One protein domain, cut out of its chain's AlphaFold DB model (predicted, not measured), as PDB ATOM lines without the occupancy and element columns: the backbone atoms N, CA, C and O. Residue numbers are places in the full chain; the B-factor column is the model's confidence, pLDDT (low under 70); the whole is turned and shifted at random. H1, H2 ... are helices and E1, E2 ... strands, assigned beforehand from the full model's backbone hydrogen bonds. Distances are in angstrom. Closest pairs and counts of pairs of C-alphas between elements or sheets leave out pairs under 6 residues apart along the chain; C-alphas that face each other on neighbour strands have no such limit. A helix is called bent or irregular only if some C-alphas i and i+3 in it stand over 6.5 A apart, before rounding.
ATOM      1  N   TYR A   3     367.302 250.001 308.399       84.69
ATOM      2  CA  TYR A   3     367.200 248.751 309.162       84.69
ATOM      3  C   TYR A   3     366.437 248.886 310.491       84.69
ATOM      4  O   TYR A   3     366.206 247.886 311.159       84.69
ATOM      5  N   THR A   4     366.079 250.110 310.890       90.06
ATOM      6  CA  THR A   4     365.289 250.372 312.096       90.06
ATOM      7  C   THR A   4     363.795 250.252 311.804       90.06
ATOM      8  O   THR A   4     363.086 249.624 312.579       90.06
ATOM      9  N   ASP A   5     363.335 250.824 310.688       91.75
ATOM     10  CA  ASP A   5     361.946 250.729 310.226       91.75
ATOM     11  C   ASP A   5     361.889 250.792 308.684       91.75
ATOM     12  O   ASP A   5     361.725 251.868 308.094       91.75
ATOM     13  N   PRO A   6     362.076 249.648 307.998       91.31
ATOM     14  CA  PRO A   6     362.046 249.600 306.539       91.31
ATOM     15  C   PRO A   6     360.682 249.992 305.961       91.31
ATOM     16  O   PRO A   6     360.627 250.589 304.886       91.31
ATOM     17  N   THR A   7     359.591 249.689 306.669       91.00
ATOM     18  CA  THR A   7     358.220 249.976 306.230       91.00
ATOM     19  C   THR A   7     357.976 251.477 306.154       91.00
ATOM     20  O   THR A   7     357.494 251.967 305.131       91.00
ATOM     21  N   ALA A   8     358.378 252.231 307.184       91.00
ATOM     22  CA  ALA A   8     358.266 253.688 307.170       91.00
ATOM     23  C   ALA A   8     359.060 254.312 306.011       91.00
ATOM     24  O   ALA A   8     358.554 255.191 305.312       91.00
ATOM     25  N   ILE A   9     360.277 253.819 305.752       92.38
ATOM     26  CA  ILE A   9     361.069 254.281 304.605       92.38
ATOM     27  C   ILE A   9     360.338 253.997 303.291       92.38
ATOM     28  O   ILE A   9     360.215 254.891 302.455       92.38
ATOM     29  N   TRP A  10     359.815 252.788 303.098       91.75
ATOM     30  CA  TRP A  10     359.092 252.444 301.874       91.75
ATOM     31  C   TRP A  10     357.825 253.279 301.664       91.75
ATOM     32  O   TRP A  10     357.560 253.665 300.525       91.75
ATOM     33  N   SER A  11     357.110 253.651 302.732       90.75
ATOM     34  CA  SER A  11     355.979 254.587 302.652       90.75
ATOM     35  C   SER A  11     356.405 255.954 302.108       90.75
ATOM     36  O   SER A  11     355.811 256.455 301.155       90.75
ATOM     37  N   ILE A  12     357.498 256.521 302.630       92.25
ATOM     38  CA  ILE A  12     358.028 257.816 302.169       92.25
ATOM     39  C   ILE A  12     358.421 257.755 300.686       92.25
ATOM     40  O   ILE A  12     358.148 258.674 299.914       92.25
ATOM     41  N   TYR A  13     359.078 256.674 300.260       93.06
ATOM     42  CA  TYR A  13     359.499 256.531 298.864       93.06
ATOM     43  C   TYR A  13     358.339 256.246 297.909       93.06
ATOM     44  O   TYR A  13     358.399 256.665 296.757       93.06
ATOM     45  N   ARG A  14     357.275 255.589 298.374       91.69
ATOM     46  CA  ARG A  14     356.014 255.453 297.634       91.69
ATOM     47  C   ARG A  14     355.379 256.816 297.374       91.69
ATOM     48  O   ARG A  14     355.058 257.106 296.230       91.69
ATOM     49  N   GLU A  15     355.257 257.662 298.395       91.69
ATOM     50  CA  GLU A  15     354.715 259.020 298.241       91.69
ATOM     51  C   GLU A  15     355.550 259.851 297.260       91.69
ATOM     52  O   GLU A  15     355.006 260.469 296.347       91.69
ATOM     53  N   LYS A  16     356.883 259.805 297.381       93.00
ATOM     54  CA  LYS A  16     357.792 260.480 296.441       93.00
ATOM     55  C   LYS A  16     357.604 259.998 295.000       93.00
ATOM     56  O   LYS A  16     357.573 260.823 294.094       93.00
ATOM     57  N   ARG A  17     357.477 258.683 294.787       93.38
ATOM     58  CA  ARG A  17     357.228 258.099 293.458       93.38
ATOM     59  C   ARG A  17     355.870 258.494 292.899       93.38
ATOM     60  O   ARG A  17     355.794 258.753 291.707       93.38
ATOM     61  N   GLN A  18     354.840 258.573 293.741       91.38
ATOM     62  CA  GLN A  18     353.513 259.027 293.329       91.38
ATOM     63  C   GLN A  18     353.566 260.466 292.823       91.38
ATOM     64  O   GLN A  18     353.175 260.720 291.694       91.38
ATOM     65  N   VAL A  19     354.147 261.378 293.608       91.19
ATOM     66  CA  VAL A  19     354.300 262.784 293.205       91.19
ATOM     67  C   VAL A  19     355.101 262.904 291.909       91.19
ATOM     68  O   VAL A  19     354.692 263.610 290.997       91.19
ATOM     69  N   ALA A  20     356.225 262.194 291.808       91.12
ATOM     70  CA  ALA A  20     357.025 262.153 290.590       91.12
ATOM     71  C   ALA A  20     356.210 261.679 289.376       91.12
ATOM     72  O   ALA A  20     356.204 262.339 288.339       91.12
ATOM     73  N   HIS A  21     355.497 260.558 289.528       89.44
ATOM     74  CA  HIS A  21     354.680 259.950 288.482       89.44
ATOM     75  C   HIS A  21     353.553 260.869 288.013       89.44
ATOM     76  O   HIS A  21     353.380 261.035 286.811       89.44
ATOM     77  N   ASP A  22     352.839 261.504 288.942       88.94
ATOM     78  CA  ASP A  22     351.718 262.391 288.626       88.94
ATOM     79  C   ASP A  22     352.167 263.626 287.827       88.94
ATOM     80  O   ASP A  22     351.396 264.168 287.041       88.94
ATOM     81  N   THR A  23     353.432 264.039 287.977       86.38
ATOM     82  CA  THR A  23     354.010 265.169 287.230       86.38
ATOM     83  C   THR A  23     354.599 264.787 285.867       86.38
ATOM     84  O   THR A  23     355.102 265.655 285.159       86.38
ATOM     85  N   LEU A  24     354.569 263.506 285.474       84.94
ATOM     86  CA  LEU A  24     355.195 263.049 284.224       84.94
ATOM     87  C   LEU A  24     354.517 263.581 282.960       84.94
ATOM     88  O   LEU A  24     355.197 263.781 281.955       84.94
ATOM     89  N   ASP A  25     353.204 263.794 283.017       83.62
ATOM     90  CA  ASP A  25     352.415 264.300 281.891       83.62
ATOM     91  C   ASP A  25     352.400 265.840 281.825       83.62
ATOM     92  O   ASP A  25     351.839 266.424 280.894       83.62
ATOM     93  N   GLU A  26     353.010 266.516 282.804       88.88
ATOM     94  CA  GLU A  26     353.137 267.972 282.812       88.88
ATOM     95  C   GLU A  26     354.212 268.453 281.825       88.88
ATOM     96  O   GLU A  26     355.159 267.741 281.478       88.88
ATOM     97  N   GLU A  27     354.089 269.703 281.369       89.69
ATOM     98  CA  GLU A  27     355.125 270.307 280.533       89.69
ATOM     99  C   GLU A  27     356.449 270.396 281.319       89.69
ATOM    100  O   GLU A  27     356.460 270.900 282.448       89.69
ATOM    101  N   PRO A  28     357.588 269.949 280.750       90.00
ATOM    102  CA  PRO A  28     358.859 270.013 281.449       90.00
ATOM    103  C   PRO A  28     359.202 271.443 281.856       90.00
ATOM    104  O   PRO A  28     359.087 272.378 281.060       90.00
ATOM    105  N   LEU A  29     359.741 271.598 283.067       89.81
ATOM    106  CA  LEU A  29     360.275 272.881 283.517       89.81
ATOM    107  C   LEU A  29     361.244 273.453 282.463       89.81
ATOM    108  O   LEU A  29     362.066 272.699 281.927       89.81
ATOM    109  N   PRO A  30     361.239 274.774 282.197       91.81
ATOM    110  CA  PRO A  30     362.078 275.369 281.153       91.81
ATOM    111  C   PRO A  30     363.566 275.008 281.261       91.81
ATOM    112  O   PRO A  30     364.230 274.791 280.245       91.81
ATOM    113  N   ALA A  31     364.079 274.893 282.490       92.25
ATOM    114  CA  ALA A  31     365.445 274.460 282.771       92.25
ATOM    115  C   ALA A  31     365.697 273.003 282.343       92.25
ATOM    116  O   ALA A  31     366.678 272.731 281.654       92.25
ATOM    117  N   VAL A  32     364.786 272.082 282.675       94.12
ATOM    118  CA  VAL A  32     364.850 270.669 282.258       94.12
ATOM    119  C   VAL A  32     364.812 270.574 280.734       94.12
ATOM    120  O   VAL A  32     365.681 269.944 280.130       94.12
ATOM    121  N   ALA A  33     363.875 271.277 280.092       94.81
ATOM    122  CA  ALA A  33     363.781 271.320 278.636       94.81
ATOM    123  C   ALA A  33     365.075 271.852 277.988       94.81
ATOM    124  O   ALA A  33     365.509 271.344 276.952       94.81
ATOM    125  N   GLN A  34     365.720 272.858 278.590       95.81
ATOM    126  CA  GLN A  34     366.989 273.398 278.099       95.81
ATOM    127  C   GLN A  34     368.158 272.418 278.264       95.81
ATOM    128  O   GLN A  34     368.949 272.272 277.331       95.81
ATOM    129  N   ILE A  35     368.245 271.718 279.398       96.50
ATOM    130  CA  ILE A  35     369.257 270.675 279.623       96.50
ATOM    131  C   ILE A  35     369.118 269.575 278.567       96.50
ATOM    132  O   ILE A  35     370.105 269.216 277.928       96.50
ATOM    133  N   VAL A  36     367.894 269.104 278.300       97.31
ATOM    134  CA  VAL A  36     367.641 268.092 277.261       97.31
ATOM    135  C   VAL A  36     368.049 268.589 275.873       97.31
ATOM    136  O   VAL A  36     368.666 267.842 275.110       97.31
ATOM    137  N   ARG A  37     367.750 269.851 275.532       97.31
ATOM    138  CA  ARG A  37     368.187 270.448 274.259       97.31
ATOM    139  C   ARG A  37     369.709 270.438 274.123       97.31
ATOM    140  O   ARG A  37     370.205 270.048 273.068       97.31
ATOM    141  N   TRP A  38     370.443 270.835 275.163       96.88
ATOM    142  CA  TRP A  38     371.907 270.807 275.142       96.88
ATOM    143  C   TRP A  38     372.454 269.386 275.047       96.88
ATOM    144  O   TRP A  38     373.300 269.139 274.193       96.88
ATOM    145  N   ALA A  39     371.924 268.445 275.830       97.62
ATOM    146  CA  ALA A  39     372.360 267.051 275.805       97.62
ATOM    147  C   ALA A  39     372.194 266.426 274.410       97.62
ATOM    148  O   ALA A  39     373.090 265.748 273.915       97.62
ATOM    149  N   ARG A  40     371.080 266.708 273.721       96.94
ATOM    150  CA  ARG A  40     370.853 266.241 272.343       96.94
ATOM    151  C   ARG A  40     371.764 266.920 271.320       96.94
ATOM    152  O   ARG A  40     372.203 266.266 270.382       96.94
ATOM    153  N   ALA A  41     372.025 268.217 271.476       97.50
ATOM    154  CA  ALA A  41     372.830 268.985 270.526       97.50
ATOM    155  C   ALA A  41     374.337 268.712 270.658       97.50
ATOM    156  O   ALA A  41     375.041 268.661 269.654       97.50
ATOM    157  N   LEU A  42     374.828 268.554 271.889       96.44
ATOM    158  CA  LEU A  42     376.242 268.335 272.196       96.44
ATOM    159  C   LEU A  42     376.611 266.846 272.211       96.44
ATOM    160  O   LEU A  42     377.775 266.502 271.998       96.44
ATOM    161  N   GLY A  43     375.635 265.962 272.435       95.38
ATOM    162  CA  GLY A  43     375.845 264.520 272.449       95.38
ATOM    163  C   GLY A  43     376.940 264.122 273.450       95.38
ATOM    164  O   GLY A  43     376.923 264.609 274.580       95.38
ATOM    165  N   PRO A  44     377.931 263.297 273.052       94.00
ATOM    166  CA  PRO A  44     379.012 262.850 273.938       94.00
ATOM    167  C   PRO A  44     379.881 263.971 274.526       94.00
ATOM    168  O   PRO A  44     380.629 263.731 275.468       94.00
ATOM    169  N   ALA A  45     379.815 265.192 273.981       96.19
ATOM    170  CA  ALA A  45     380.554 266.338 274.509       96.19
ATOM    171  C   ALA A  45     379.900 266.965 275.756       96.19
ATOM    172  O   ALA A  45     380.443 267.921 276.308       96.19
ATOM    173  N   MET A  46     378.744 266.459 276.199       97.31
ATOM    174  CA  MET A  46     378.059 266.913 277.405       97.31
ATOM    175  C   MET A  46     377.744 265.740 278.333       97.31
ATOM    176  O   MET A  46     377.151 264.747 277.920       97.31
ATOM    177  N   LEU A  47     378.079 265.918 279.609       98.31
ATOM    178  CA  LEU A  47     377.657 265.052 280.701       98.31
ATOM    179  C   LEU A  47     376.739 265.835 281.638       98.31
ATOM    180  O   LEU A  47     377.128 266.872 282.181       98.31
ATOM    181  N   THR A  48     375.535 265.319 281.854       97.94
ATOM    182  CA  THR A  48     374.594 265.832 282.850       97.94
ATOM    183  C   THR A  48     374.774 265.060 284.153       97.94
ATOM    184  O   THR A  48     374.548 263.853 284.204       97.94
ATOM    185  N   VAL A  49     375.144 265.760 285.226       97.44
ATOM    186  CA  VAL A  49     375.244 265.196 286.581       97.44
ATOM    187  C   VAL A  49     374.071 265.717 287.411       97.44
ATOM    188  O   VAL A  49     374.057 266.880 287.802       97.44
ATOM    189  N   SER A  50     373.073 264.865 287.657       95.88
ATOM    190  CA  SER A  50     371.860 265.202 288.410       95.88
ATOM    191  C   SER A  50     371.967 264.767 289.868       95.88
ATOM    192  O   SER A  50     372.226 263.598 290.164       95.88
ATOM    193  N   LEU A  51     371.713 265.704 290.783       94.12
ATOM    194  CA  LEU A  51     371.489 265.425 292.205       94.12
ATOM    195  C   LEU A  51     370.058 264.936 292.485       94.12
ATOM    196  O   LEU A  51     369.821 264.329 293.525       94.12
ATOM    197  N   ASP A  52     369.120 265.183 291.571       91.94
ATOM    198  CA  ASP A  52     367.737 264.729 291.687       91.94
ATOM    199  C   ASP A  52     367.633 263.258 291.233       91.94
ATOM    200  O   ASP A  52     368.014 262.960 290.091       91.94
ATOM    201  N   PRO A  53     367.169 262.330 292.098       93.25
ATOM    202  CA  PRO A  53     366.949 260.936 291.723       93.25
ATOM    203  C   PRO A  53     365.667 260.720 290.898       93.25
ATOM    204  O   PRO A  53     365.412 259.592 290.472       93.25
ATOM    205  N   ASP A  54     364.840 261.749 290.701       90.75
ATOM    206  CA  ASP A  54     363.594 261.669 289.937       90.75
ATOM    207  C   ASP A  54     363.828 261.460 288.419       90.75
ATOM    208  O   ASP A  54     364.956 261.458 287.929       90.75
ATOM    209  N   VAL A  55     362.761 261.228 287.656       89.88
ATOM    210  CA  VAL A  55     362.749 260.822 286.237       89.88
ATOM    211  C   VAL A  55     362.498 261.970 285.261       89.88
ATOM    212  O   VAL A  55     362.366 261.747 284.060       89.88
ATOM    213  N   ARG A  56     362.415 263.213 285.745       92.38
ATOM    214  CA  ARG A  56     362.016 264.381 284.935       92.38
ATOM    215  C   ARG A  56     362.901 264.613 283.713       92.38
ATOM    216  O   ARG A  56     362.397 264.993 282.659       92.38
ATOM    217  N   LEU A  57     364.212 264.395 283.837       94.69
ATOM    218  CA  LEU A  57     365.139 264.539 282.712       94.69
ATOM    219  C   LEU A  57     364.844 263.494 281.634       94.69
ATOM    220  O   LEU A  57     364.752 263.837 280.455       94.69
ATOM    221  N   GLU A  58     364.653 262.237 282.019       93.69
ATOM    222  CA  GLU A  58     364.313 261.168 281.081       93.69
ATOM    223  C   GLU A  58     362.930 261.346 280.465       93.69
ATOM    224  O   GLU A  58     362.795 261.195 279.254       93.69
ATOM    225  N   ALA A  59     361.933 261.738 281.260       92.56
ATOM    226  CA  ALA A  59     360.581 262.030 280.791       92.56
ATOM    227  C   ALA A  59     360.563 263.172 279.765       92.56
ATOM    228  O   ALA A  59     359.910 263.077 278.728       92.56
ATOM    229  N   ALA A  60     361.376 264.212 279.983       94.19
ATOM    230  CA  ALA A  60     361.584 265.289 279.017       94.19
ATOM    231  C   ALA A  60     362.405 264.856 277.780       94.19
ATOM    232  O   ALA A  60     362.585 265.634 276.840       94.19
ATOM    233  N   GLY A  61     362.903 263.617 277.755       94.94
ATOM    234  CA  GLY A  61     363.584 263.009 276.622       94.94
ATOM    235  C   GLY A  61     365.095 263.227 276.595       94.94
ATOM    236  O   GLY A  61     365.678 263.296 275.503       94.94
ATOM    237  N   HIS A  62     365.742 263.352 277.757       96.88
ATOM    238  CA  HIS A  62     367.199 263.275 277.851       96.88
ATOM    239  C   HIS A  62     367.697 261.956 277.229       96.88
ATOM    240  O   HIS A  62     367.106 260.910 277.494       96.88
ATOM    241  N   PRO A  63     368.798 261.950 276.453       95.56
ATOM    242  CA  PRO A  63     369.318 260.732 275.813       95.56
ATOM    243  C   PRO A  63     369.762 259.613 276.778       95.56
ATOM    244  O   PRO A  63     370.075 258.515 276.326       95.56
ATOM    245  N   GLY A  64     369.773 259.865 278.092       93.69
ATOM    246  CA  GLY A  64     370.203 258.907 279.113       93.69
ATOM    247  C   GLY A  64     371.595 258.306 278.866       93.69
ATOM    248  O   GLY A  64     372.492 258.958 278.322       93.69
ATOM    249  N   GLY A  65     371.773 257.050 279.278       90.12
ATOM    250  CA  GLY A  65     373.011 256.299 279.064       90.12
ATOM    251  C   GLY A  65     374.221 256.977 279.705       90.12
ATOM    252  O   GLY A  65     374.140 257.485 280.818       90.12
ATOM    253  N   GLU A  66     375.336 257.030 278.979       92.06
ATOM    254  CA  GLU A  66     376.575 257.654 279.463       92.06
ATOM    255  C   GLU A  66     376.490 259.188 279.578       92.06
ATOM    256  O   GLU A  66     377.348 259.814 280.184       92.06
ATOM    257  N   SER A  67     375.443 259.818 279.039       95.94
ATOM    258  CA  SER A  67     375.290 261.279 279.081       95.94
ATOM    259  C   SER A  67     374.559 261.797 280.327       95.94
ATOM    260  O   SER A  67     374.493 263.010 280.530       95.94
ATOM    261  N   LEU A  68     373.985 260.912 281.153       97.56
ATOM    262  CA  LEU A  68     373.226 261.271 282.355       97.56
ATOM    263  C   LEU A  68     373.638 260.410 283.546       97.56
ATOM    264  O   LEU A  68     373.426 259.201 283.548       97.56
ATOM    265  N   ILE A  69     374.125 261.053 284.602       97.31
ATOM    266  CA  ILE A  69     374.422 260.402 285.876       97.31
ATOM    267  C   ILE A  69     373.523 260.995 286.954       97.31
ATOM    268  O   ILE A  69     373.678 262.158 287.326       97.31
ATOM    269  N   LYS A  70     372.618 260.181 287.504       96.31
ATOM    270  CA  LYS A  70     371.907 260.507 288.746       96.31
ATOM    271  C   LYS A  70     372.747 260.076 289.942       96.31
ATOM    272  O   LYS A  70     372.702 258.918 290.366       96.31
ATOM    273  N   VAL A  71     373.540 260.997 290.480       95.38
ATOM    274  CA  VAL A  71     374.533 260.676 291.522       95.38
ATOM    275  C   VAL A  71     373.895 260.279 292.850       95.38
ATOM    276  O   VAL A  71     374.494 259.531 293.617       95.38
ATOM    277  N   ARG A  72     372.661 260.723 293.112       94.88
ATOM    278  CA  ARG A  72     371.881 260.320 294.293       94.88
ATOM    279  C   ARG A  72     371.070 259.039 294.077       94.88
ATOM    280  O   ARG A  72     370.279 258.676 294.945       94.88
ATOM    281  N   GLY A  73     371.309 258.320 292.983       94.94
ATOM    282  CA  GLY A  73     370.581 257.109 292.621       94.94
ATOM    283  C   GLY A  73     369.312 257.411 291.830       94.94
ATOM    284  O   GLY A  73     369.198 258.469 291.224       94.94
ATOM    285  N   ASP A  74     368.379 256.469 291.794       95.12
ATOM    286  CA  ASP A  74     367.167 256.572 290.986       95.12
ATOM    287  C   ASP A  74     365.935 256.217 291.821       95.12
ATOM    288  O   ASP A  74     365.861 255.157 292.450       95.12
ATOM    289  N   LEU A  75     364.960 257.123 291.821       94.81
ATOM    290  CA  LEU A  75     363.742 257.012 292.607       94.81
ATOM    291  C   LEU A  75     362.925 255.768 292.230       94.81
ATOM    292  O   LEU A  75     362.296 255.164 293.102       94.81
ATOM    293  N   PHE A  76     362.979 255.332 290.973       94.19
ATOM    294  CA  PHE A  76     362.252 254.179 290.443       94.19
ATOM    295  C   PHE A  76     363.132 252.932 290.341       94.19
ATOM    296  O   PHE A  76     362.758 251.965 289.684       94.19
ATOM    297  N   ARG A  77     364.276 252.901 291.032       95.06
ATOM    298  CA  ARG A  77     365.070 251.683 291.216       95.06
ATOM    299  C   ARG A  77     365.091 251.234 292.671       95.06
ATOM    300  O   ARG A  77     364.892 252.007 293.613       95.06
ATOM    301  N   GLN A  78     365.351 249.948 292.857       95.38
ATOM    302  CA  GLN A  78     365.558 249.326 294.157       95.38
ATOM    303  C   GLN A  78     366.733 248.358 294.109       95.38
ATOM    304  O   GLN A  78     366.915 247.656 293.121       95.38
ATOM    305  N   LYS A  79     367.522 248.300 295.180       95.94
ATOM    306  CA  LYS A  79     368.697 247.431 295.291       95.94
ATOM    307  C   LYS A  79     368.572 246.463 296.457       95.94
ATOM    308  O   LYS A  79     367.992 246.798 297.493       95.94
ATOM    309  N   CYS A  80     369.137 245.276 296.279       96.69
ATOM    310  CA  CYS A  80     369.194 244.258 297.318       96.69
ATOM    311  C   CYS A  80     370.080 244.708 298.485       96.69
ATOM    312  O   CYS A  80     371.105 245.358 298.277       96.69
ATOM    313  N   THR A  81     369.703 244.351 299.716       95.62
ATOM    314  CA  THR A  81     370.562 244.539 300.900       95.62
ATOM    315  C   THR A  81     371.336 243.277 301.290       95.62
ATOM    316  O   THR A  81     371.983 243.257 302.335       95.62
ATOM    317  N   GLY A  82     371.231 242.202 300.506       95.69
ATOM    318  CA  GLY A  82     371.956 240.956 300.738       95.69
ATOM    319  C   GLY A  82     373.457 241.141 300.523       95.69
ATOM    320  O   GLY A  82     373.864 241.754 299.542       95.69
ATOM    321  N   PHE A  83     374.268 240.590 301.427       92.81
ATOM    322  CA  PHE A  83     375.722 240.787 301.458       92.81
ATOM    323  C   PHE A  83     376.419 240.452 300.124       92.81
ATOM    324  O   PHE A  83     377.195 241.262 299.631       92.81
ATOM    325  N   ASP A  84     376.065 239.318 299.509       94.38
ATOM    326  CA  ASP A  84     376.639 238.851 298.235       94.38
ATOM    327  C   ASP A  84     375.685 239.035 297.036       94.38
ATOM    328  O   ASP A  84     375.816 238.366 296.011       94.38
ATOM    329  N   CYS A  85     374.682 239.914 297.147       96.31
ATOM    330  CA  CYS A  85     373.700 240.132 296.085       96.31
ATOM    331  C   CYS A  85     373.754 241.567 295.555       96.31
ATOM    332  O   CYS A  85     373.333 242.509 296.220       96.31
ATOM    333  N   THR A  86     374.188 241.726 294.306       95.12
ATOM    334  CA  THR A  86     374.264 243.026 293.617       95.12
ATOM    335  C   THR A  86     373.024 243.329 292.771       95.12
ATOM    336  O   THR A  86     373.087 244.161 291.866       95.12
ATOM    337  N   ASN A  87     371.911 242.625 293.004       96.88
ATOM    338  CA  ASN A  87     370.710 242.781 292.191       96.88
ATOM    339  C   ASN A  87     370.105 244.181 292.367       96.88
ATOM    340  O   ASN A  87     369.901 244.648 293.494       96.88
ATOM    341  N   VAL A  88     369.789 244.817 291.241       95.94
ATOM    342  CA  VAL A  88     369.088 246.098 291.179       95.94
ATOM    343  C   VAL A  88     367.946 245.966 290.187       95.94
ATOM    344  O   VAL A  88     368.138 245.488 289.073       95.94
ATOM    345  N   GLU A  89     366.763 246.409 290.588       94.62
ATOM    346  CA  GLU A  89     365.533 246.268 289.820       94.62
ATOM    347  C   GLU A  89     364.954 247.651 289.519       94.62
ATOM    348  O   GLU A  89     364.926 248.525 290.389       94.62
ATOM    349  N   THR A  90     364.483 247.841 288.288       92.75
ATOM    350  CA  THR A  90     363.709 249.021 287.890       92.75
ATOM    351  C   THR A  90     362.227 248.738 288.103       92.75
ATOM    352  O   THR A  90     361.709 247.711 287.667       92.75
ATOM    353  N   LEU A  91     361.546 249.653 288.779       89.25
ATOM    354  CA  LEU A  91     360.145 249.551 289.152       89.25
ATOM    355  C   LEU A  91     359.260 250.123 288.042       89.25
ATOM    356  O   LEU A  91     359.447 251.256 287.605       89.25
ATOM    357  N   SER A  92     358.255 249.355 287.623       85.75
ATOM    358  CA  SER A  92     357.139 249.884 286.834       85.75
ATOM    359  C   SER A  92     356.166 250.661 287.726       85.75
ATOM    360  O   SER A  92     356.181 250.489 288.946       85.75
ATOM    361  N   ALA A  93     355.282 251.464 287.117       77.62
ATOM    362  CA  ALA A  93     354.199 252.161 287.822       77.62
ATOM    363  C   ALA A  93     353.417 251.225 288.761       77.62
ATOM    364  O   ALA A  93     353.338 251.473 289.960       77.62
ATOM    365  N   ALA A  94     352.964 250.088 288.227       78.19
ATOM    366  CA  ALA A  94     352.243 249.068 288.987       78.19
ATOM    367  C   ALA A  94     353.074 248.470 290.140       78.19
ATOM    368  O   ALA A  94     352.566 248.221 291.230       78.19
ATOM    369  N   ALA A  95     354.378 248.250 289.928       78.31
ATOM    370  CA  ALA A  95     355.226 247.588 290.919       78.31
ATOM    371  C   ALA A  95     355.417 248.422 292.194       78.31
ATOM    372  O   ALA A  95     355.444 247.867 293.296       78.31
ATOM    373  N   TRP A  96     355.550 249.748 292.069       77.31
ATOM    374  CA  TRP A  96     355.684 250.619 293.239       77.31
ATOM    375  C   TRP A  96     354.336 251.103 293.786       77.31
ATOM    376  O   TRP A  96     354.285 251.426 294.970       77.31
ATOM    377  N   SER A  97     353.249 251.114 293.002       72.38
ATOM    378  CA  SER A  97     351.911 251.509 293.476       72.38
ATOM    379  C   SER A  97     351.220 250.451 294.339       72.38
ATOM    380  O   SER A  97     350.397 250.809 295.175       72.38
ATOM    381  N   ASP A  98     351.605 249.178 294.244       62.81
ATOM    382  CA  ASP A  98     350.875 248.082 294.911       62.81
ATOM    383  C   ASP A  98     351.550 247.579 296.207       62.81
ATOM    384  O   ASP A  98     350.949 246.885 297.027       62.81
ATOM    385  N   THR A  99     352.813 247.943 296.437       62.09
ATOM    386  CA  THR A  99     353.667 247.418 297.526       62.09
ATOM    387  C   THR A  99     353.441 248.060 298.909       62.09
ATOM    388  O   THR A  99     354.238 248.872 299.384       62.09
ATOM    389  N   VAL A 100     352.369 247.698 299.614       65.31
ATOM    390  CA  VAL A 100     352.216 248.091 301.037       65.31
ATOM    391  C   VAL A 100     353.348 247.505 301.903       65.31
ATOM    392  O   VAL A 100     353.731 248.086 302.917       65.31
ATOM    393  N   GLU A 101     353.919 246.379 301.475       81.62
ATOM    394  CA  GLU A 101     354.994 245.665 302.159       81.62
ATOM    395  C   GLU A 101     356.385 245.988 301.592       81.62
ATOM    396  O   GLU A 101     356.543 246.430 300.451       81.62
ATOM    397  N   VAL A 102     357.413 245.722 302.402       90.06
ATOM    398  CA  VAL A 102     358.824 245.851 302.019       90.06
ATOM    399  C   VAL A 102     359.152 244.789 300.957       90.06
ATOM    400  O   VAL A 102     359.069 243.597 301.262       90.06
ATOM    401  N   PRO A 103     359.545 245.173 299.729       91.62
ATOM    402  CA  PRO A 103     359.796 244.221 298.655       91.62
ATOM    403  C   PRO A 103     360.976 243.298 298.963       91.62
ATOM    404  O   PRO A 103     361.977 243.705 299.561       91.62
ATOM    405  N   LEU A 104     360.866 242.049 298.509       93.50
ATOM    406  CA  LEU A 104     361.931 241.050 298.577       93.50
ATOM    407  C   LEU A 104     362.650 240.940 297.234       93.50
ATOM    408  O   LEU A 104     362.056 241.095 296.170       93.50
ATOM    409  N   CYS A 105     363.940 240.640 297.296       95.44
ATOM    410  CA  CYS A 105     364.797 240.473 296.139       95.44
ATOM    411  C   CYS A 105     364.372 239.248 295.334       95.44
ATOM    412  O   CYS A 105     364.353 238.136 295.867       95.44
ATOM    413  N   THR A 106     364.148 239.427 294.033       94.31
ATOM    414  CA  THR A 106     363.773 238.332 293.122       94.31
ATOM    415  C   THR A 106     364.864 237.267 292.948       94.31
ATOM    416  O   THR A 106     364.574 236.164 292.489       94.31
ATOM    417  N   VAL A 107     366.109 237.568 293.338       97.12
ATOM    418  CA  VAL A 107     367.264 236.667 293.202       97.12
ATOM    419  C   VAL A 107     367.560 235.884 294.483       97.12
ATOM    420  O   VAL A 107     367.801 234.684 294.421       97.12
ATOM    421  N   CYS A 108     367.571 236.543 295.647       97.12
ATOM    422  CA  CYS A 108     368.017 235.923 296.907       97.12
ATOM    423  C   CYS A 108     366.998 235.986 298.053       97.12
ATOM    424  O   CYS A 108     367.289 235.511 299.147       97.12
ATOM    425  N   GLY A 109     365.831 236.606 297.849       95.56
ATOM    426  CA  GLY A 109     364.776 236.722 298.862       95.56
ATOM    427  C   GLY A 109     365.073 237.672 300.028       95.56
ATOM    428  O   GLY A 109     364.230 237.829 300.904       95.56
ATOM    429  N   THR A 110     366.240 238.327 300.059       96.00
ATOM    430  CA  THR A 110     366.544 239.367 301.060       96.00
ATOM    431  C   THR A 110     365.739 240.635 300.778       96.00
ATOM    432  O   THR A 110     365.359 240.882 299.637       96.00
ATOM    433  N   VAL A 111     365.489 241.464 301.791       94.88
ATOM    434  CA  VAL A 111     364.785 242.739 301.612       94.88
ATOM    435  C   VAL A 111     365.492 243.658 300.608       94.88
ATOM    436  O   VAL A 111     366.721 243.730 300.531       94.88
ATOM    437  N   MET A 112     364.688 244.374 299.832       95.31
ATOM    438  CA  MET A 112     365.132 245.420 298.922       95.31
ATOM    439  C   MET A 112     364.979 246.780 299.601       95.31
ATOM    440  O   MET A 112     364.092 247.010 300.430       95.31
ATOM    441  N   ARG A 113     365.829 247.722 299.208       95.31
ATOM    442  CA  ARG A 113     365.721 249.135 299.580       95.31
ATOM    443  C   ARG A 113     365.656 250.009 298.331       95.31
ATOM    444  O   ARG A 113     366.140 249.583 297.282       95.31
ATOM    445  N   PRO A 114     365.151 251.248 298.426       95.50
ATOM    446  CA  PRO A 114     365.286 252.221 297.346       95.50
ATOM    447  C   PRO A 114     366.755 252.372 296.916       95.50
ATOM    448  O   PRO A 114     367.652 252.454 297.770       95.50
ATOM    449  N   ASP A 115     367.011 252.394 295.604       96.25
ATOM    450  CA  ASP A 115     368.350 252.602 295.035       96.25
ATOM    451  C   ASP A 115     368.679 254.093 294.974       96.25
ATOM    452  O   ASP A 115     368.886 254.686 293.921       96.25
ATOM    453  N   VAL A 116     368.703 254.697 296.154       95.62
ATOM    454  CA  VAL A 116     369.073 256.088 296.386       95.62
ATOM    455  C   VAL A 116     370.224 256.149 297.377       95.62
ATOM    456  O   VAL A 116     370.381 255.249 298.214       95.62
ATOM    457  N   VAL A 117     371.035 257.196 297.265       94.75
ATOM    458  CA  VAL A 117     372.188 257.443 298.135       94.75
ATOM    459  C   VAL A 117     371.761 258.370 299.265       94.75
ATOM    460  O   VAL A 117     371.519 259.562 299.046       94.75
ATOM    461  N   TRP A 118     371.654 257.819 300.474       92.88
ATOM    462  CA  TRP A 118     371.356 258.611 301.668       92.88
ATOM    463  C   TRP A 118     372.579 259.381 302.152       92.88
ATOM    464  O   TRP A 118     373.717 259.072 301.804       92.88
ATOM    465  N   ASP A 119     372.349 260.391 302.983       89.38
ATOM    466  CA  ASP A 119     373.445 261.144 303.574       89.38
ATOM    467  C   ASP A 119     374.336 260.246 304.437       89.38
ATOM    468  O   ASP A 119     373.867 259.425 305.227       89.38
ATOM    469  N   GLY A 120     375.645 260.401 304.246       90.12
ATOM    470  CA  GLY A 120     376.665 259.538 304.837       90.12
ATOM    471  C   GLY A 120     376.949 258.255 304.048       90.12
ATOM    472  O   GLY A 120     377.929 257.581 304.358       90.12
ATOM    473  N   GLU A 121     376.161 257.920 303.023       92.81
ATOM    474  CA  GLU A 121     376.482 256.820 302.112       92.81
ATOM    475  C   GLU A 121     377.421 257.286 300.989       92.81
ATOM    476  O   GLU A 121     377.318 258.421 300.515       92.81
ATOM    477  N   PRO A 122     378.349 256.426 300.536       93.38
ATOM    478  CA  PRO A 122     379.207 256.760 299.411       93.38
ATOM    479  C   PRO A 122     378.405 256.810 298.104       93.38
ATOM    480  O   PRO A 122     377.460 256.041 297.901       93.38
ATOM    481  N   LEU A 123     378.837 257.672 297.179       94.88
ATOM    482  CA  LEU A 123     378.389 257.604 295.789       94.88
ATOM    483  C   LEU A 123     378.828 256.276 295.154       94.88
ATOM    484  O   LEU A 123     379.798 255.647 295.591       94.88
ATOM    485  N   ARG A 124     378.142 255.854 294.087       93.56
ATOM    486  CA  ARG A 124     378.551 254.672 293.316       93.56
ATOM    487  C   ARG A 124     379.914 254.934 292.672       93.56
ATOM    488  O   ARG A 124     380.085 255.941 291.993       93.56
ATOM    489  N   LEU A 125     380.860 254.010 292.852       94.44
ATOM    490  CA  LEU A 125     382.226 254.175 292.343       94.44
ATOM    491  C   LEU A 125     382.256 254.357 290.819       94.44
ATOM    492  O   LEU A 125     382.926 255.255 290.338       94.44
ATOM    493  N   ALA A 126     381.444 253.595 290.080       94.56
ATOM    494  CA  ALA A 126     381.340 253.734 288.627       94.56
ATOM    495  C   ALA A 126     380.862 255.132 288.184       94.56
ATOM    496  O   ALA A 126     381.344 255.653 287.182       94.56
ATOM    497  N   ASP A 127     379.953 255.759 288.940       95.81
ATOM    498  CA  ASP A 127     379.494 257.125 288.656       95.81
ATOM    499  C   ASP A 127     380.617 258.135 288.936       95.81
ATOM    500  O   ASP A 127     380.828 259.060 288.157       95.81
ATOM    501  N   VAL A 128     381.361 257.946 290.032       96.56
ATOM    502  CA  VAL A 128     382.523 258.777 290.387       96.56
ATOM    503  C   VAL A 128     383.608 258.680 289.318       96.56
ATOM    504  O   VAL A 128     384.028 259.716 288.811       96.56
ATOM    505  N   ASP A 129     383.996 257.465 288.929       97.06
ATOM    506  CA  ASP A 129     385.014 257.217 287.903       97.06
ATOM    507  C   ASP A 129     384.625 257.866 286.569       97.06
ATOM    508  O   ASP A 129     385.453 258.489 285.901       97.06
ATOM    509  N   HIS A 130     383.346 257.774 286.197       97.25
ATOM    510  CA  HIS A 130     382.830 258.399 284.987       97.25
ATOM    511  C   HIS A 130     382.894 259.933 285.072       97.25
ATOM    512  O   HIS A 130     383.413 260.585 284.162       97.25
ATOM    513  N   ILE A 131     382.435 260.528 286.176       97.31
ATOM    514  CA  ILE A 131     382.514 261.983 286.361       97.31
ATOM    515  C   ILE A 131     383.972 262.446 286.341       97.31
ATOM    516  O   ILE A 131     384.283 263.417 285.654       97.31
ATOM    517  N   ASP A 132     384.878 261.759 287.039       96.94
ATOM    518  CA  ASP A 132     386.303 262.093 287.061       96.94
ATOM    519  C   ASP A 132     386.919 262.041 285.654       96.94
ATOM    520  O   ASP A 132     387.628 262.974 285.256       96.94
ATOM    521  N   ALA A 133     386.603 261.006 284.867       96.81
ATOM    522  CA  ALA A 133     387.068 260.870 283.488       96.81
ATOM    523  C   ALA A 133     386.577 262.014 282.585       96.81
ATOM    524  O   ALA A 133     387.350 262.538 281.773       96.81
ATOM    525  N   PHE A 134     385.324 262.448 282.750       97.38
ATOM    526  CA  PHE A 134     384.761 263.568 281.995       97.38
ATOM    527  C   PHE A 134     385.351 264.916 282.448       97.38
ATOM    528  O   PHE A 134     385.814 265.717 281.634       97.38
ATOM    529  N   VAL A 135     385.431 265.154 283.763       96.25
ATOM    530  CA  VAL A 135     386.000 266.368 284.389       96.25
ATOM    531  C   VAL A 135     387.488 266.550 284.064       96.25
ATOM    532  O   VAL A 135     388.012 267.672 284.094       96.25
ATOM    533  N   ALA A 136     388.207 265.471 283.751       95.69
ATOM    534  CA  ALA A 136     389.585 265.556 283.283       95.69
ATOM    535  C   ALA A 136     389.710 266.351 281.971       95.69
ATOM    536  O   ALA A 136     390.696 267.070 281.807       95.69
ATOM    537  N   GLN A 137     388.704 266.264 281.095       95.62
ATOM    538  CA  GLN A 137     388.706 266.818 279.735       95.62
ATOM    539  C   GLN A 137     387.741 267.998 279.554       95.62
ATOM    540  O   GLN A 137     387.815 268.704 278.549       95.62
ATOM    541  N   ALA A 138     386.836 268.220 280.510       96.88
ATOM    542  CA  ALA A 138     385.841 269.278 280.442       96.88
ATOM    543  C   ALA A 138     386.479 270.673 280.357       96.88
ATOM    544  O   ALA A 138     387.433 270.996 281.068       96.88
TER     545      ALA A 138
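What this domain is: This is residues 3 to 138 of the 177 residues of a protein of Tortispora caseinolytica NRRL Y-17796 (UniProt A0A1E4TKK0). The model has two small lobes joined end to end: in one, the helix H1 runs slantwise over one face of a three-stranded sheet, E4 E3 E5; in the other, a short parallel pair of strands, E1 and E2, has H5 packed on one side and H2 packed on E1 away from H5. E2 runs on into E3 and so ties the two lobes together, while the long link at residues 98 to 111 lies at the far edge of the first lobe. The printed part has 136 residues, with five named helices and five named strands in the order H1 H2 E1 H3 E2 E3 E4 H4 E5 H5; the larger sheet is antiparallel, and the class is mixed, helices and strands. The whole is compact, with a radius of gyration of the C-alphas of 16.1 A and spans of 43 by 35 by 25 A.

How they stand to each other: Begin with the inner strand of the larger sheet, E3, residues 73 to 80, which bends by 112 degrees at residue 76. On one side of it find the edge strand E5, residues 112 to 116, antiparallel at 145 degrees, with N 74 and O 115 at 2.8 A and N 113 and O 79 at 2.9 A, within hydrogen-bond range. On the other side is E4, residues 88 to 90, antiparallel at 138 degrees, with N 89 and O 78 at 2.8 A; E3 and E4 form a hairpin. H1, residues 6 to 22, is on this sheet, over E3 and E5, which gives two layers, a helix on one face of a sheet. The closest C-alphas of H1 and E3 are those of Arg 17 and Leu 75, 6.7 A apart. H4, residues 93 to 97, only grazes the sheet with residues 93 to 96. H1 touches it with residues 14 to 21 alone, the closest C-alphas being those of Arg 14 and Trp 96, 6.5 A. E4, H4 and E5 form a split strand-helix-strand unit, two strands running the same way with E3 between them, and its crossover is right-handed. Walk outward to E1, residues 48 to 50, and E2, residues 68 to 70, parallel at 14 degrees, with N 50 and O 69 at 2.8 A. With H3, residues 56 to 59, they form a strand-helix-strand unit, parallel neighbours with a helix between, also right-handed in its crossover. H2, residues 30 to 45, only just touches H3, with 3 pairs of C-alphas within 8 A, using residues 32 to 36 alone; the closest are those of Val 32 and Leu 57, 6.2 A. H5, residues 125 to 137, touches no helix; its closest C-alpha to E2 is that of Asp 127, 6.6 A from Ile 69. Every O i to N i+4 pair is within hydrogen-bond range in H1 and H4, against 10 of 12 in H2 and 8 of 9 in H5; H3 is too short for such a pair.

Where its parts are: Find C-alpha 6 at (362.046, 249.600, 306.539); from there H1 runs 24.3 A to C-alpha 22. H2 covers 21.6 A, with a kink of 49 degrees near residue 39, and is irregular, C-alphas 41 and 44 being 9.4 A apart. E3 starts at C-alpha 73, (370.581, 257.109, 292.621), and spans 13.8 A; E5 spans 11.7 A. H5 runs 19.0 A and ends at C-alpha 137, (388.706, 266.818, 279.735).

The domain as a whole: The two C-alphas farthest apart are those of Val 100 and Gln 137, at 46.2 A. The printed part has no cut, and H4 to E5 is the long link, with 14 residues. The mean pLDDT of the printed part is 92.5, and residues 98 to 100 are under 70.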